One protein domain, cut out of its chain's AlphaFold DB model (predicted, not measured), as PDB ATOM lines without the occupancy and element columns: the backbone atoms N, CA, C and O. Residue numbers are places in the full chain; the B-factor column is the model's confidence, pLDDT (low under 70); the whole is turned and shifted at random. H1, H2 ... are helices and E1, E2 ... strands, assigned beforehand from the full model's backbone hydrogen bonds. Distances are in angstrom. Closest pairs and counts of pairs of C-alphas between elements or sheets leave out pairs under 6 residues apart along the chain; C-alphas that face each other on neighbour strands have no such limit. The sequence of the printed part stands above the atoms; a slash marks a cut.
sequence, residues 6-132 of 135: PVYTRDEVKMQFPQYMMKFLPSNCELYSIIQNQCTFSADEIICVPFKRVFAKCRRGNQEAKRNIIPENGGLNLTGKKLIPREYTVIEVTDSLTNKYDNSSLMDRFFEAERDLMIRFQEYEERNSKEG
ATOM      1  N   PRO A   6     119.218 177.600 130.177       68.62
ATOM      2  CA  PRO A   6     120.133 176.507 129.880       68.62
ATOM      3  C   PRO A   6     120.936 176.820 128.611       68.62
ATOM      4  O   PRO A   6     120.372 177.207 127.583       68.62
ATOM      5  N   VAL A   7     122.255 176.662 128.705       71.44
ATOM      6  CA  VAL A   7     123.200 176.803 127.594       71.44
ATOM      7  C   VAL A   7     123.617 175.402 127.172       71.44
ATOM      8  O   VAL A   7     124.137 174.658 127.995       71.44
ATOM      9  N   TYR A   8     123.377 175.051 125.908       68.06
ATOM     10  CA  TYR A   8     123.738 173.742 125.367       68.06
ATOM     11  C   TYR A   8     125.016 173.829 124.540       68.06
ATOM     12  O   TYR A   8     125.152 174.709 123.682       68.06
ATOM     13  N   THR A   9     125.913 172.874 124.744       69.50
ATOM     14  CA  THR A   9     127.068 172.644 123.876       69.50
ATOM     15  C   THR A   9     126.629 172.096 122.520       69.50
ATOM     16  O   THR A   9     125.538 171.543 122.347       69.50
ATOM     17  N   ARG A  10     127.507 172.208 121.523       68.38
ATOM     18  CA  ARG A  10     127.236 171.701 120.176       68.38
ATOM     19  C   ARG A  10     126.916 170.200 120.172       68.38
ATOM     20  O   ARG A  10     126.039 169.779 119.424       68.38
ATOM     21  N   ASP A  11     127.574 169.394 120.997       69.62
ATOM     22  CA  ASP A  11     127.317 167.951 121.047       69.62
ATOM     23  C   ASP A  11     126.005 167.607 121.764       69.62
ATOM     24  O   ASP A  11     125.246 166.766 121.277       69.62
ATOM     25  N   GLU A  12     125.648 168.333 122.825       70.94
ATOM     26  CA  GLU A  12     124.336 168.196 123.470       70.94
ATOM     27  C   GLU A  12     123.197 168.569 122.517       70.94
ATOM     28  O   GLU A  12     122.181 167.879 122.462       70.94
ATOM     29  N   VAL A  13     123.379 169.610 121.696       68.62
ATOM     30  CA  VAL A  13     122.405 169.980 120.661       68.62
ATOM     31  C   VAL A  13     122.317 168.922 119.565       68.62
ATOM     32  O   VAL A  13     121.215 168.659 119.094       68.62
ATOM     33  N   LYS A  14     123.420 168.271 119.162       70.94
ATOM     34  CA  LYS A  14     123.352 167.164 118.185       70.94
ATOM     35  C   LYS A  14     122.471 166.037 118.707       70.94
ATOM     36  O   LYS A  14     121.697 165.472 117.941       70.94
ATOM     37  N   MET A  15     122.599 165.734 119.996       75.25
ATOM     38  CA  MET A  15     121.860 164.657 120.640       75.25
ATOM     39  C   MET A  15     120.392 165.025 120.892       75.25
ATOM     40  O   MET A  15     119.508 164.214 120.637       75.25
ATOM     41  N   GLN A  16     120.120 166.238 121.383       70.94
ATOM     42  CA  GLN A  16     118.786 166.638 121.849       70.94
ATOM     43  C   GLN A  16     117.962 167.403 120.804       70.94
ATOM     44  O   GLN A  16     116.732 167.344 120.826       70.94
ATOM     45  N   PHE A  17     118.610 168.123 119.885       68.44
ATOM     46  CA  PHE A  17     117.946 168.993 118.911       68.44
ATOM     47  C   PHE A  17     118.630 168.979 117.527       68.44
ATOM     48  O   PHE A  17     119.112 170.015 117.043       68.44
ATOM     49  N   PRO A  18     118.646 167.824 116.837       67.38
ATOM     50  CA  PRO A  18     119.349 167.658 115.563       67.38
ATOM     51  C   PRO A  18     118.876 168.626 114.464       67.38
ATOM     52  O   PRO A  18     119.644 168.960 113.566       67.38
ATOM     53  N   GLN A  19     117.651 169.156 114.547       64.88
ATOM     54  CA  GLN A  19     117.115 170.145 113.606       64.88
ATOM     55  C   GLN A  19     117.863 171.491 113.603       64.88
ATOM     56  O   GLN A  19     117.749 172.238 112.634       64.88
ATOM     57  N   TYR A  20     118.619 171.810 114.660       60.81
ATOM     58  CA  TYR A  20     119.428 173.033 114.732       60.81
ATOM     59  C   TYR A  20     120.891 172.811 114.311       60.81
ATOM     60  O   TYR A  20     121.662 173.768 114.249       60.81
ATOM     61  N   MET A  21     121.282 171.575 113.974       58.78
ATOM     62  CA  MET A  21     122.611 171.249 113.449       58.78
ATOM     63  C   MET A  21     122.698 171.551 111.956       58.78
ATOM     64  O   MET A  21     122.649 170.654 111.118       58.78
ATOM     65  N   MET A  22     122.833 172.827 111.599       58.19
ATOM     66  CA  MET A  22     122.981 173.233 110.201       58.19
ATOM     67  C   MET A  22     124.294 173.972 109.942       58.19
ATOM     68  O   MET A  22     124.809 174.709 110.777       58.19
ATOM     69  N   LYS A  23     124.833 173.764 108.732       58.97
ATOM     70  CA  LYS A  23     126.039 174.430 108.204       58.97
ATOM     71  C   LYS A  23     125.857 175.952 108.065       58.97
ATOM     72  O   LYS A  23     126.843 176.675 107.980       58.97
ATOM     73  N   PHE A  24     124.607 176.418 108.064       61.25
ATOM     74  CA  PHE A  24     124.209 177.819 107.988       61.25
ATOM     75  C   PHE A  24     123.260 178.157 109.140       61.25
ATOM     76  O   PHE A  24     122.427 177.331 109.511       61.25
ATOM     77  N   LEU A  25     123.386 179.370 109.687       66.00
ATOM     78  CA  LEU A  25     122.526 179.859 110.759       66.00
ATOM     79  C   LEU A  25     121.071 179.970 110.251       66.00
ATOM     80  O   LEU A  25     120.832 180.681 109.271       66.00
ATOM     81  N   PRO A  26     120.095 179.292 110.880       67.75
ATOM     82  CA  PRO A  26     118.697 179.390 110.479       67.75
ATOM     83  C   PRO A  26     118.157 180.823 110.603       67.75
ATOM     84  O   PRO A  26     118.519 181.551 111.521       67.75
ATOM     85  N   SER A  27     117.225 181.215 109.727       70.56
ATOM     86  CA  SER A  27     116.613 182.564 109.735       70.56
ATOM     87  C   SER A  27     115.869 182.928 111.031       70.56
ATOM     88  O   SER A  27     115.577 184.094 111.277       70.56
ATOM     89  N   ASN A  28     115.540 181.935 111.860       74.25
ATOM     90  CA  ASN A  28     114.921 182.098 113.174       74.25
ATOM     91  C   ASN A  28     115.937 182.160 114.326       74.25
ATOM     92  O   ASN A  28     115.521 182.096 115.484       74.25
ATOM     93  N   CYS A  29     117.233 182.245 114.029       75.69
ATOM     94  CA  CYS A  29     118.299 182.326 115.015       75.69
ATOM     95  C   CYS A  29     119.074 183.635 114.879       75.69
ATOM     96  O   CYS A  29     119.351 184.106 113.779       75.69
ATOM     97  N   GLU A  30     119.463 184.187 116.018       81.44
ATOM     98  CA  GLU A  30     120.302 185.378 116.115       81.44
ATOM     99  C   GLU A  30     121.612 185.019 116.818       81.44
ATOM    100  O   GLU A  30     121.620 184.220 117.760       81.44
ATOM    101  N   LEU A  31     122.722 185.594 116.350       79.25
ATOM    102  CA  LEU A  31     124.035 185.394 116.955       79.25
ATOM    103  C   LEU A  31     124.309 186.460 118.007       79.25
ATOM    104  O   LEU A  31     124.131 187.652 117.771       79.25
ATOM    105  N   TYR A  32     124.826 186.008 119.138       83.12
ATOM    106  CA  TYR A  32     125.274 186.837 120.242       83.12
ATOM    107  C   TYR A  32     126.689 186.419 120.606       83.12
ATOM    108  O   TYR A  32     127.022 185.239 120.552       83.12
ATOM    109  N   SER A  33     127.538 187.368 120.979       80.25
ATOM    110  CA  SER A  33     128.871 187.045 121.480       80.25
ATOM    111  C   SER A  33     129.112 187.696 122.822       80.25
ATOM    112  O   SER A  33     128.761 188.859 123.009       80.25
ATOM    113  N   ILE A  34     129.759 186.962 123.717       83.06
ATOM    114  CA  ILE A  34     130.192 187.449 125.019       83.06
ATOM    115  C   ILE A  34     131.695 187.226 125.101       83.06
ATOM    116  O   ILE A  34     132.179 186.134 124.815       83.06
ATOM    117  N   ILE A  35     132.437 188.267 125.468       80.75
ATOM    118  CA  ILE A  35     133.857 188.146 125.791       80.75
ATOM    119  C   ILE A  35     133.940 187.965 127.304       80.75
ATOM    120  O   ILE A  35     133.499 188.831 128.057       80.75
ATOM    121  N   GLN A  36     134.449 186.820 127.739       81.12
ATOM    122  CA  GLN A  36     134.711 186.507 129.139       81.12
ATOM    123  C   GLN A  36     136.192 186.204 129.288       81.12
ATOM    124  O   GLN A  36     136.793 185.662 128.372       81.12
ATOM    125  N   ASN A  37     136.791 186.518 130.428       84.75
ATOM    126  CA  ASN A  37     138.173 186.124 130.669       84.75
ATOM    127  C   ASN A  37     138.201 184.697 131.218       84.75
ATOM    128  O   ASN A  37     137.514 184.401 132.195       84.75
ATOM    129  N   GLN A  38     138.986 183.825 130.591       83.00
ATOM    130  CA  GLN A  38     139.338 182.527 131.150       83.00
ATOM    131  C   GLN A  38     140.621 182.711 131.954       83.00
ATOM    132  O   GLN A  38     141.610 183.207 131.420       83.00
ATOM    133  N   CYS A  39     140.587 182.371 133.239       87.94
ATOM    134  CA  CYS A  39     141.714 182.574 134.138       87.94
ATOM    135  C   CYS A  39     142.225 181.238 134.669       87.94
ATOM    136  O   CYS A  39     141.431 180.374 135.040       87.94
ATOM    137  N   THR A  40     143.543 181.106 134.728       88.12
ATOM    138  CA  THR A  40     144.256 180.000 135.365       88.12
ATOM    139  C   THR A  40     145.174 180.548 136.453       88.12
ATOM    140  O   THR A  40     145.448 181.753 136.510       88.12
ATOM    141  N   PHE A  41     145.621 179.666 137.338       87.75
ATOM    142  CA  PHE A  41     146.485 180.005 138.458       87.75
ATOM    143  C   PHE A  41     147.831 179.304 138.304       87.75
ATOM    144  O   PHE A  41     147.896 178.076 138.285       87.75
ATOM    145  N   SER A  42     148.896 180.095 138.237       85.56
ATOM    146  CA  SER A  42     150.259 179.641 138.499       85.56
ATOM    147  C   SER A  42     150.631 180.065 139.918       85.56
ATOM    148  O   SER A  42     150.047 181.004 140.442       85.56
ATOM    149  N   ALA A  43     151.561 179.362 140.564       79.38
ATOM    150  CA  ALA A  43     151.822 179.418 142.010       79.38
ATOM    151  C   ALA A  43     151.729 180.811 142.681       79.38
ATOM    152  O   ALA A  43     151.250 180.905 143.810       79.38
ATOM    153  N   ASP A  44     152.184 181.863 142.006       84.12
ATOM    154  CA  ASP A  44     152.236 183.250 142.463       84.12
ATOM    155  C   ASP A  44     151.429 184.239 141.598       84.12
ATOM    156  O   ASP A  44     151.335 185.419 141.943       84.12
ATOM    157  N   GLU A  45     150.801 183.789 140.509       86.94
ATOM    158  CA  GLU A  45     150.128 184.670 139.554       86.94
ATOM    159  C   GLU A  45     148.820 184.114 138.979       86.94
ATOM    160  O   GLU A  45     148.640 182.921 138.735       86.94
ATOM    161  N   ILE A  46     147.887 185.030 138.708       89.75
ATOM    162  CA  ILE A  46     146.643 184.736 137.995       89.75
ATOM    163  C   ILE A  46     146.812 185.202 136.555       89.75
ATOM    164  O   ILE A  46     146.970 186.396 136.293       89.75
ATOM    165  N   ILE A  47     146.734 184.262 135.618       89.06
ATOM    166  CA  ILE A  47     146.853 184.537 134.189       89.06
ATOM    167  C   ILE A  47     145.455 184.465 133.588       89.06
ATOM    168  O   ILE A  47     144.820 183.415 133.618       89.06
ATOM    169  N   CYS A  48     144.973 185.578 133.037       88.69
ATOM    170  CA  CYS A  48     143.664 185.661 132.396       88.69
ATOM    171  C   CYS A  48     143.811 185.965 130.907       88.69
ATOM    172  O   CYS A  48     144.449 186.949 130.531       88.69
ATOM    173  N   VAL A  49     143.162 185.163 130.068       85.19
ATOM    174  CA  VAL A  49     143.117 185.353 128.615       85.19
ATOM    175  C   VAL A  49     141.682 185.640 128.163       85.19
ATOM    176  O   VAL A  49     140.736 185.041 128.687       85.19
ATOM    177  N   PRO A  50     141.470 186.576 127.222       81.19
ATOM    178  CA  PRO A  50     140.135 186.871 126.724       81.19
ATOM    179  C   PRO A  50     139.606 185.699 125.890       81.19
ATOM    180  O   PRO A  50     140.215 185.270 124.913       81.19
ATOM    181  N   PHE A  51     138.424 185.216 126.250       78.88
ATOM    182  CA  PHE A  51     137.708 184.132 125.594       78.88
ATOM    183  C   PHE A  51     136.405 184.662 125.001       78.88
ATOM    184  O   PHE A  51     135.480 185.059 125.716       78.88
ATOM    185  N   LYS A  52     136.307 184.679 123.672       79.19
ATOM    186  CA  LYS A  52     135.070 185.062 122.996       79.19
ATOM    187  C   LYS A  52     134.182 183.835 122.827       79.19
ATOM    188  O   LYS A  52     134.462 182.981 121.993       79.19
ATOM    189  N   ARG A  53     133.072 183.798 123.561       80.25
ATOM    190  CA  ARG A  53     131.988 182.832 123.365       80.25
ATOM    191  C   ARG A  53     130.996 183.364 122.352       80.25
ATOM    192  O   ARG A  53     130.601 184.529 122.428       80.25
ATOM    193  N   VAL A  54     130.575 182.525 121.415       79.00
ATOM    194  CA  VAL A  54     129.514 182.856 120.458       79.00
ATOM    195  C   VAL A  54     128.345 181.921 120.692       79.00
ATOM    196  O   VAL A  54     128.506 180.706 120.726       79.00
ATOM    197  N   PHE A  55     127.159 182.501 120.808       82.94
ATOM    198  CA  PHE A  55     125.906 181.810 121.041       82.94
ATOM    199  C   PHE A  55     124.938 182.072 119.894       82.94
ATOM    200  O   PHE A  55     124.834 183.193 119.397       82.94
ATOM    201  N   ALA A  56     124.179 181.055 119.508       80.56
ATOM    202  CA  ALA A  56     123.007 181.190 118.663       80.56
ATOM    203  C   ALA A  56     121.757 181.102 119.543       80.56
ATOM    204  O   ALA A  56     121.479 180.064 120.144       80.56
ATOM    205  N   LYS A  57     120.991 182.193 119.623       83.75
ATOM    206  CA  LYS A  57     119.670 182.215 120.257       83.75
ATOM    207  C   LYS A  57     118.636 181.924 119.179       83.75
ATOM    208  O   LYS A  57     118.294 182.789 118.374       83.75
ATOM    209  N   CYS A  58     118.152 180.693 119.150       76.69
ATOM    210  CA  CYS A  58     117.168 180.232 118.185       76.69
ATOM    211  C   CYS A  58     115.760 180.343 118.757       76.69
ATOM    212  O   CYS A  58     115.468 179.837 119.841       76.69
ATOM    213  N   ARG A  59     114.858 180.985 118.012       75.06
ATOM    214  CA  ARG A  59     113.433 180.984 118.337       75.06
ATOM    215  C   ARG A  59     112.857 179.614 118.000       75.06
ATOM    216  O   ARG A  59     112.842 179.231 116.827       75.06
ATOM    217  N   ARG A  60     112.338 178.906 119.002       67.62
ATOM    218  CA  ARG A  60     111.624 177.647 118.794       67.62
ATOM    219  C   ARG A  60     110.291 177.969 118.117       67.62
ATOM    220  O   ARG A  60     109.472 178.721 118.641       67.62
ATOM    221  N   GLY A  61     110.120 177.509 116.883       58.91
ATOM    222  CA  GLY A  61     108.924 177.784 116.094       58.91
ATOM    223  C   GLY A  61     107.911 176.650 116.193       58.91
ATOM    224  O   GLY A  61     108.219 175.541 115.778       58.91
ATOM    225  N   ASN A  62     106.678 176.959 116.601       48.78
ATOM    226  CA  ASN A  62     105.528 176.406 115.887       48.78
ATOM    227  C   ASN A  62     105.390 177.225 114.598       48.78
ATOM    228  O   ASN A  62     105.450 178.458 114.639       48.78
ATOM    229  N   GLN A  63     105.237 176.555 113.457       48.22
ATOM    230  CA  GLN A  63     105.201 177.169 112.119       48.22
ATOM    231  C   GLN A  63     104.105 178.253 111.959       48.22
ATOM    232  O   GLN A  63     104.166 179.065 111.038       48.22
ATOM    233  N   GLU A  64     103.161 178.331 112.900       42.94
ATOM    234  CA  GLU A  64     102.033 179.268 112.925       42.94
ATOM    235  C   GLU A  64     102.320 180.621 113.602       42.94
ATOM    236  O   GLU A  64     101.549 181.564 113.443       42.94
ATOM    237  N   ALA A  65     103.440 180.788 114.315       45.66
ATOM    238  CA  ALA A  65     103.756 182.044 115.010       45.66
ATOM    239  C   ALA A  65     104.371 183.107 114.074       45.66
ATOM    240  O   ALA A  65     105.357 183.776 114.402       45.66
ATOM    241  N   LYS A  66     103.801 183.278 112.878       43.41
ATOM    242  CA  LYS A  66     104.048 184.452 112.039       43.41
ATOM    243  C   LYS A  66     103.090 185.560 112.496       43.41
ATOM    244  O   LYS A  66     101.886 185.419 112.363       43.41
ATOM    245  N   ARG A  67     103.656 186.687 112.950       45.50
ATOM    246  CA  ARG A  67     103.029 188.031 113.059       45.50
ATOM    247  C   ARG A  67     102.340 188.483 114.352       45.50
ATOM    248  O   ARG A  67     101.828 189.594 114.343       45.50
ATOM    249  N   ASN A  68     102.420 187.773 115.474       42.50
ATOM    250  CA  ASN A  68     101.982 188.369 116.746       42.50
ATOM    251  C   ASN A  68     103.188 188.836 117.573       42.50
ATOM    252  O   ASN A  68     104.154 188.091 117.789       42.50
ATOM    253  N   ILE A  69     103.148 190.104 117.994       48.09
ATOM    254  CA  ILE A  69     104.028 190.681 119.014       48.09
ATOM    255  C   ILE A  69     103.671 189.954 120.312       48.09
ATOM    256  O   ILE A  69     102.719 190.305 120.998       48.09
ATOM    257  N   ILE A  70     104.365 188.848 120.575       52.84
ATOM    258  CA  ILE A  70     104.187 188.062 121.791       52.84
ATOM    259  C   ILE A  70     105.264 188.539 122.767       52.84
ATOM    260  O   ILE A  70     106.445 188.447 122.411       52.84
ATOM    261  N   PRO A  71     104.890 189.061 123.948       52.50
ATOM    262  CA  PRO A  71     105.848 189.470 124.965       52.50
ATOM    263  C   PRO A  71     106.689 188.273 125.427       52.50
ATOM    264  O   PRO A  71     106.192 187.147 125.496       52.50
ATOM    265  N   GLU A  72     107.964 188.514 125.746       53.16
ATOM    266  CA  GLU A  72     108.929 187.468 126.132       53.16
ATOM    267  C   GLU A  72     108.458 186.641 127.339       53.16
ATOM    268  O   GLU A  72     108.728 185.447 127.410       53.16
ATOM    269  N   ASN A  73     107.652 187.239 128.220       53.84
ATOM    270  CA  ASN A  73     107.128 186.604 129.432       53.84
ATOM    271  C   ASN A  73     105.730 185.975 129.262       53.84
ATOM    272  O   ASN A  73     105.112 185.563 130.242       53.84
ATOM    273  N   GLY A  74     105.201 185.914 128.034       56.38
ATOM    274  CA  GLY A  74     103.788 185.605 127.816       56.38
ATOM    275  C   GLY A  74     102.876 186.742 128.298       56.38
ATOM    276  O   GLY A  74     103.310 187.724 128.899       56.38
ATOM    277  N   GLY A  75     101.596 186.662 127.959       58.31
ATOM    278  CA  GLY A  75     100.633 187.726 128.242       58.31
ATOM    279  C   GLY A  75      99.220 187.332 127.840       58.31
ATOM    280  O   GLY A  75      98.992 186.231 127.351       58.31
ATOM    281  N   LEU A  76      98.257 188.220 128.046       56.09
ATOM    282  CA  LEU A  76      96.901 188.054 127.530       56.09
ATOM    283  C   LEU A  76      96.753 188.932 126.288       56.09
ATOM    284  O   LEU A  76      97.114 190.106 126.311       56.09
ATOM    285  N   ASN A  77      96.230 188.371 125.200       61.28
ATOM    286  CA  ASN A  77      95.750 189.196 124.092       61.28
ATOM    287  C   ASN A  77      94.550 190.044 124.548       61.28
ATOM    288  O   ASN A  77      93.896 189.713 125.536       61.28
ATOM    289  N   LEU A  78      94.189 191.074 123.771       61.66
ATOM    290  CA  LEU A  78      93.006 191.928 124.000       61.66
ATOM    291  C   LEU A  78      91.682 191.139 124.131       61.66
ATOM    292  O   LEU A  78      90.691 191.660 124.626       61.66
ATOM    293  N   THR A  79      91.670 189.874 123.703       68.69
ATOM    294  CA  THR A  79      90.546 188.928 123.778       68.69
ATOM    295  C   THR A  79      90.624 187.952 124.959       68.69
ATOM    296  O   THR A  79      89.859 186.994 125.009       68.69
ATOM    297  N   GLY A  80      91.570 188.124 125.888       63.00
ATOM    298  CA  GLY A  80      91.724 187.255 127.061       63.00
ATOM    299  C   GLY A  80      92.328 185.874 126.770       63.00
ATOM    300  O   GLY A  80      92.359 185.014 127.648       63.00
ATOM    301  N   LYS A  81      92.840 185.629 125.555       66.81
ATOM    302  CA  LYS A  81      93.580 184.394 125.240       66.81
ATOM    303  C   LYS A  81      95.013 184.468 125.769       66.81
ATOM    304  O   LYS A  81      95.718 185.442 125.498       66.81
ATOM    305  N   LYS A  82      95.445 183.414 126.472       55.62
ATOM    306  CA  LYS A  82      96.813 183.254 126.987       55.62
ATOM    307  C   LYS A  82      97.792 183.108 125.820       55.62
ATOM    308  O   LYS A  82      97.709 182.159 125.043       55.62
ATOM    309  N   LEU A  83      98.706 184.059 125.695       59.41
ATOM    310  CA  LEU A  83      99.831 183.999 124.777       59.41
ATOM    311  C   LEU A  83     100.849 183.000 125.322       59.41
ATOM    312  O   LEU A  83     101.317 183.134 126.454       59.41
ATOM    313  N   ILE A  84     101.182 182.003 124.507       57.97
ATOM    314  CA  ILE A  84     102.257 181.057 124.805       57.97
ATOM    315  C   ILE A  84     103.574 181.849 124.748       57.97
ATOM    316  O   ILE A  84     103.813 182.510 123.731       57.97
ATOM    317  N   PRO A  85     104.398 181.844 125.811       57.06
ATOM    318  CA  PRO A  85     105.671 182.555 125.815       57.06
ATOM    319  C   PRO A  85     106.560 182.060 124.671       57.06
ATOM    320  O   PRO A  85     106.526 180.887 124.293       57.06
ATOM    321  N   ARG A  86     107.353 182.968 124.094       61.28
ATOM    322  CA  ARG A  86     108.336 182.587 123.076       61.28
ATOM    323  C   ARG A  86     109.427 181.765 123.748       61.28
ATOM    324  O   ARG A  86     110.190 182.292 124.549       61.28
ATOM    325  N   GLU A  87     109.501 180.487 123.408       70.44
ATOM    326  CA  GLU A  87     110.566 179.616 123.888       70.44
ATOM    327  C   GLU A  87     111.810 179.806 123.009       70.44
ATOM    328  O   GLU A  87     111.751 179.731 121.775       70.44
ATOM    329  N   TYR A  88     112.938 180.104 123.647       71.62
ATOM    330  CA  TYR A  88     114.225 180.278 122.987       71.62
ATOM    331  C   TYR A  88     115.173 179.171 123.428       71.62
ATOM    332  O   TYR A  88     115.213 178.813 124.601       71.62
ATOM    333  N   THR A  89     115.967 178.672 122.489       73.31
ATOM    334  CA  THR A  89     117.068 177.751 122.769       73.31
ATOM    335  C   THR A  89     118.375 178.487 122.518       73.31
ATOM    336  O   THR A  89     118.552 179.074 121.448       73.31
ATOM    337  N   VAL A  90     119.268 178.490 123.508       76.56
ATOM    338  CA  VAL A  90     120.601 179.092 123.400       76.56
ATOM    339  C   VAL A  90     121.615 177.983 123.160       76.56
ATOM    340  O   VAL A  90     121.711 177.038 123.939       76.56
ATOM    341  N   ILE A  91     122.349 178.101 122.061       76.19
ATOM    342  CA  ILE A  91     123.322 177.111 121.604       76.19
ATOM    343  C   ILE A  91     124.693 177.769 121.612       76.19
ATOM    344  O   ILE A  91     124.879 178.771 120.924       76.19
ATOM    345  N   GLU A  92     125.654 177.221 122.346       77.25
ATOM    346  CA  GLU A  92     127.044 177.653 122.227       77.25
ATOM    347  C   GLU A  92     127.625 177.119 120.908       77.25
ATOM    348  O   GLU A  92     127.633 175.919 120.628       77.25
ATOM    349  N   VAL A  93     128.041 178.047 120.046       73.44
ATOM    350  CA  VAL A  93     128.599 177.767 118.716       73.44
ATOM    351  C   VAL A  93     130.110 177.576 118.801       73.44
ATOM    352  O   VAL A  93     130.676 176.819 118.011       73.44
ATOM    353  N   THR A  94     130.751 178.276 119.738       68.06
ATOM    354  CA  THR A  94     132.184 178.174 120.002       68.06
ATOM    355  C   THR A  94     132.513 176.912 120.779       68.06
ATOM    356  O   THR A  94     131.915 176.624 121.804       68.06
ATOM    357  N   ASP A  95     133.520 176.206 120.296       65.25
ATOM    358  CA  ASP A  95     134.222 175.141 121.003       65.25
ATOM    359  C   ASP A  95     135.691 175.556 121.206       65.25
ATOM    360  O   ASP A  95     136.207 176.429 120.496       65.25
ATOM    361  N   SER A  96     136.364 174.902 122.148       63.75
ATOM    362  CA  SER A  96     137.805 174.947 122.410       63.75
ATOM    363  C   SER A  96     138.655 174.930 121.131       63.75
ATOM    364  O   SER A  96     139.598 175.703 121.007       63.75
ATOM    365  N   LEU A  97     138.265 174.138 120.124       66.12
ATOM    366  CA  LEU A  97     138.956 174.030 118.830       66.12
ATOM    367  C   LEU A  97     138.724 175.221 117.881       66.12
ATOM    368  O   LEU A  97     139.480 175.427 116.932       66.12
ATOM    369  N   THR A  98     137.647 175.982 118.086       66.19
ATOM    370  CA  THR A  98     137.256 177.100 117.207       66.19
ATOM    371  C   THR A  98     137.756 178.451 117.697       66.19
ATOM    372  O   THR A  98     137.799 179.399 116.910       66.19
ATOM    373  N   ASN A  99     138.154 178.542 118.969       66.31
ATOM    374  CA  ASN A  99     138.770 179.742 119.503       66.31
ATOM    375  C   ASN A  99     140.276 179.702 119.226       66.31
ATOM    376  O   ASN A  99     141.064 179.148 119.989       66.31
ATOM    377  N   LYS A 100     140.666 180.233 118.064       70.88
ATOM    378  CA  LYS A 100     142.077 180.385 117.713       70.88
ATOM    379  C   LYS A 100     142.641 181.560 118.487       70.88
ATOM    380  O   LYS A 100     142.233 182.697 118.265       70.88
ATOM    381  N   TYR A 101     143.597 181.271 119.350       69.94
ATOM    382  CA  TYR A 101     144.394 182.303 119.979       69.94
ATOM    383  C   TYR A 101     145.552 182.689 119.068       69.94
ATOM    384  O   TYR A 101     146.141 181.834 118.400       69.94
ATOM    385  N   ASP A 102     145.887 183.975 119.054       74.12
ATOM    386  CA  ASP A 102     147.132 184.417 118.445       74.12
ATOM    387  C   ASP A 102     148.303 183.849 119.250       74.12
ATOM    388  O   ASP A 102     148.280 183.852 120.487       74.12
ATOM    389  N   ASN A 103     149.308 183.344 118.529       66.75
ATOM    390  CA  ASN A 103     150.478 182.677 119.092       66.75
ATOM    391  C   ASN A 103     151.332 183.706 119.845       66.75
ATOM    392  O   ASN A 103     152.232 184.340 119.291       66.75
ATOM    393  N   SER A 104     150.948 183.952 121.091       77.44
ATOM    394  CA  SER A 104     151.467 185.005 121.947       77.44
ATOM    395  C   SER A 104     152.075 184.381 123.191       77.44
ATOM    396  O   SER A 104     151.544 183.417 123.736       77.44
ATOM    397  N   SER A 105     153.150 184.992 123.690       84.94
ATOM    398  CA  SER A 105     153.823 184.566 124.926       84.94
ATOM    399  C   SER A 105     152.867 184.454 126.129       84.94
ATOM    400  O   SER A 105     153.126 183.683 127.048       84.94
ATOM    401  N   LEU A 106     151.746 185.186 126.123       85.44
ATOM    402  CA  LEU A 106     150.703 185.082 127.143       85.44
ATOM    403  C   LEU A 106     149.971 183.728 127.099       85.44
ATOM    404  O   LEU A 106     149.677 183.169 128.150       85.44
ATOM    405  N   MET A 107     149.687 183.205 125.903       83.75
ATOM    406  CA  MET A 107     148.982 181.930 125.728       83.75
ATOM    407  C   MET A 107     149.847 180.737 126.109       83.75
ATOM    408  O   MET A 107     149.346 179.817 126.747       83.75
ATOM    409  N   ASP A 108     151.137 180.771 125.774       86.56
ATOM    410  CA  ASP A 108     152.073 179.710 126.161       86.56
ATOM    411  C   ASP A 108     152.135 179.576 127.686       86.56
ATOM    412  O   ASP A 108     151.947 178.487 128.229       86.56
ATOM    413  N   ARG A 109     152.277 180.712 128.382       88.25
ATOM    414  CA  ARG A 109     152.258 180.772 129.850       88.25
ATOM    415  C   ARG A 109     150.930 180.304 130.435       88.25
ATOM    416  O   ARG A 109     150.909 179.620 131.452       88.25
ATOM    417  N   PHE A 110     149.819 180.671 129.799       88.81
ATOM    418  CA  PHE A 110     148.490 180.242 130.222       88.81
ATOM    419  C   PHE A 110     148.339 178.713 130.138       88.81
ATOM    420  O   PHE A 110     147.928 178.086 131.110       88.81
ATOM    421  N   PHE A 111     148.720 178.096 129.015       87.12
ATOM    422  CA  PHE A 111     148.615 176.643 128.846       87.12
ATOM    423  C   PHE A 111     149.579 175.860 129.738       87.12
ATOM    424  O   PHE A 111     149.234 174.769 130.197       87.12
ATOM    425  N   GLU A 112     150.771 176.397 129.993       90.25
ATOM    426  CA  GLU A 112     151.716 175.820 130.948       90.25
ATOM    427  C   GLU A 112     151.125 175.810 132.364       90.25
ATOM    428  O   GLU A 112     151.039 174.751 132.985       90.25
ATOM    429  N   ALA A 113     150.599 176.949 132.823       90.62
ATOM    430  CA  ALA A 113     149.952 177.054 134.128       90.62
ATOM    431  C   ALA A 113     148.716 176.145 134.255       90.62
ATOM    432  O   ALA A 113     148.499 175.534 135.298       90.62
ATOM    433  N   GLU A 114     147.907 176.015 133.199       88.75
ATOM    434  CA  GLU A 114     146.744 175.116 133.190       88.75
ATOM    435  C   GLU A 114     147.149 173.637 133.295       88.75
ATOM    436  O   GLU A 114     146.533 172.881 134.051       88.75
ATOM    437  N   ARG A 115     148.221 173.226 132.605       89.81
ATOM    438  CA  ARG A 115     148.758 171.862 132.708       89.81
ATOM    439  C   ARG A 115     149.265 171.565 134.116       89.81
ATOM    440  O   ARG A 115     148.929 170.521 134.673       89.81
ATOM    441  N   ASP A 116     150.033 172.480 134.694       90.25
ATOM    442  CA  ASP A 116     150.562 172.339 136.052       90.25
ATOM    443  C   ASP A 116     149.443 172.252 137.089       90.25
ATOM    444  O   ASP A 116     149.480 171.415 137.996       90.25
ATOM    445  N   LEU A 117     148.415 173.087 136.939       89.12
ATOM    446  CA  LEU A 117     147.237 173.059 137.794       89.12
ATOM    447  C   LEU A 117     146.522 171.704 137.706       89.12
ATOM    448  O   LEU A 117     146.162 171.139 138.739       89.12
ATOM    449  N   MET A 118     146.360 171.159 136.497       88.31
ATOM    450  CA  MET A 118     145.715 169.863 136.275       88.31
ATOM    451  C   MET A 118     146.477 168.716 136.952       88.31
ATOM    452  O   MET A 118     145.862 167.896 137.634       88.31
ATOM    453  N   ILE A 119     147.809 168.696 136.832       91.00
ATOM    454  CA  ILE A 119     148.663 167.703 137.501       91.00
ATOM    455  C   ILE A 119     148.479 167.785 139.021       91.00
ATOM    456  O   ILE A 119     148.210 166.775 139.669       91.00
ATOM    457  N   ARG A 120     148.536 168.993 139.597       88.19
ATOM    458  CA  ARG A 120     148.367 169.194 141.047       88.19
ATOM    459  C   ARG A 120     146.987 168.777 141.548       88.19
ATOM    460  O   ARG A 120     146.880 168.241 142.652       88.19
ATOM    461  N   PHE A 121     145.937 169.031 140.768       89.06
ATOM    462  CA  PHE A 121     144.589 168.571 141.102       89.06
ATOM    463  C   PHE A 121     144.507 167.049 141.112       89.06
ATOM    464  O   PHE A 121     143.993 166.485 142.074       89.06
ATOM    465  N   GLN A 122     145.069 166.386 140.104       89.56
ATOM    466  CA  GLN A 122     145.082 164.929 140.047       89.56
ATOM    467  C   GLN A 122     145.861 164.324 141.229       89.56
ATOM    468  O   GLN A 122     145.361 163.435 141.913       89.56
ATOM    469  N   GLU A 123     147.038 164.865 141.556       91.56
ATOM    470  CA  GLU A 123     147.812 164.450 142.735       91.56
ATOM    471  C   GLU A 123     147.056 164.675 144.056       91.56
ATOM    472  O   GLU A 123     147.229 163.937 145.029       91.56
ATOM    473  N   TYR A 124     146.251 165.735 144.140       88.50
ATOM    474  CA  TYR A 124     145.396 166.000 145.293       88.50
ATOM    475  C   TYR A 124     144.269 164.965 145.407       88.50
ATOM    476  O   TYR A 124     144.052 164.421 146.491       88.50
ATOM    477  N   GLU A 125     143.593 164.643 144.305       90.00
ATOM    478  CA  GLU A 125     142.552 163.610 144.277       90.00
ATOM    479  C   GLU A 125     143.106 162.227 144.637       90.00
ATOM    480  O   GLU A 125     142.533 161.537 145.482       90.00
ATOM    481  N   GLU A 126     144.257 161.846 144.081       91.12
ATOM    482  CA  GLU A 126     144.906 160.565 144.373       91.12
ATOM    483  C   GLU A 126     145.314 160.435 145.846       91.12
ATOM    484  O   GLU A 126     145.175 159.360 146.437       91.12
ATOM    485  N   ARG A 127     145.795 161.520 146.471       87.62
ATOM    486  CA  ARG A 127     146.101 161.538 147.911       87.62
ATOM    487  C   ARG A 127     144.847 161.353 148.759       87.62
ATOM    488  O   ARG A 127     144.836 160.492 149.634       87.62
ATOM    489  N   ASN A 128     143.781 162.089 148.458       83.31
ATOM    490  CA  ASN A 128     142.527 161.994 149.208       83.31
ATOM    491  C   ASN A 128     141.833 160.638 149.031       83.31
ATOM    492  O   ASN A 128     141.231 160.129 149.974       83.31
ATOM    493  N   SER A 129     141.942 160.026 147.849       80.38
ATOM    494  CA  SER A 129     141.410 158.684 147.607       80.38
ATOM    495  C   SER A 129     142.142 157.630 148.445       80.38
ATOM    496  O   SER A 129     141.498 156.768 149.034       80.38
ATOM    497  N   LYS A 130     143.475 157.727 148.566       75.50
ATOM    498  CA  LYS A 130     144.282 156.811 149.395       75.50
ATOM    499  C   LYS A 130     144.023 156.983 150.893       75.50
ATOM    500  O   LYS A 130     144.021 156.001 151.626       75.50
ATOM    501  N   GLU A 131     143.777 158.207 151.359       65.69
ATOM    502  CA  GLU A 131     143.392 158.464 152.755       65.69
ATOM    503  C   GLU A 131     141.964 157.983 153.078       65.69
ATOM    504  O   GLU A 131     141.676 157.623 154.221       65.69
ATOM    505  N   GLY A 132     141.077 157.929 152.079       59.53
ATOM    506  CA  GLY A 132     139.711 157.418 152.208       59.53
ATOM    507  C   GLY A 132     139.592 155.891 152.301       59.53
ATOM    508  O   GLY A 132     138.617 155.406 152.869       59.53
TER     509      GLY A 132
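What this domain is: This is residues 6 to 132 of the 135 residues of the protein "Mitochondrial inner membrane peptidase" of Komagataella phaffii (strain ATCC 76273 / CBS 7435 / CECT 11047 / NRRL Y-11430 / Wegner 21-1) (UniProt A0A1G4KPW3). A long, twisted hairpin of two strands, E1 and E2, makes the backbone of the shape, and the long helix H2 crosses over it at its turn end, with residues 118 to 132 sticking out beyond it. At the other end the short strand E3 joins the side of E2, the small helix H1 grazes the sheet there, and the long loop of residues 60 to 87 runs on past the strands. The printed part has 127 residues, with two named helices and three named strands in the order H1, E1, E2, E3, H2; the sheet's order is E1, E2, E3, antiparallel throughout, and the class is mixed, helices and strands. The whole is extended, with a radius of gyration of the C-alphas of 21.7 A, and only just elongated, spanning 65 by 42 by 27 A.

Where its parts are: E1, residues 29 to 42, runs 39.8 A from C-alpha 29 at (118.299, 182.326, 115.015). E2, residues 45 to 59, is the longest strand and measures 42.5 A. E3 covers residues 88 to 92, 13.1 A. H2, residues 105 to 132, runs 41.0 A and ends with C-alpha 132 at (139.711, 157.418, 152.208). H1, residues 10 to 16, is 10.0 A long and begins with C-alpha 10 at (127.236, 171.701, 120.176).

How they stand to each other: E1, E2 and E3 form a meander, each strand the antiparallel neighbour of the one before, in a sheet that is twisted, its C-alphas up to 4.0 A off the best plane. E1 and E2 are a hairpin at 162 degrees, with N 36 and O 51 2.9 A apart, within hydrogen-bond range. E2 and E3, also a hairpin, stand at 141 degrees, with N 56 and O 91 2.8 A apart, within hydrogen-bond range. H2 is on the sheet at a height of 4.8 A, over E1 and E2, and runs across the strands, at 68 degrees to E1 on the local plane. Its closest C-alphas to E1 are those of Ala 113 and Ser 42, 5.1 A apart. H1 only grazes the sheet with its residues 10 to 13; the closest C-alphas of H1 and E3 are those of Arg 10 and Glu 92, 6.3 A apart. H1 and H2 are apart. In H1 and H2 every O i to N i+4 pair is within hydrogen-bond range.

The domain as a whole: The two C-alphas farthest apart are those of Thr 79 and Lys 130, 67.6 A. The printed part has no cut. The links H1 to E1, E2 to E3 and E3 to H2 are long. Mean pLDDT of the printed part is 73.0, and 53 residues are under 70, among them 17 to 26 and 60 to 86.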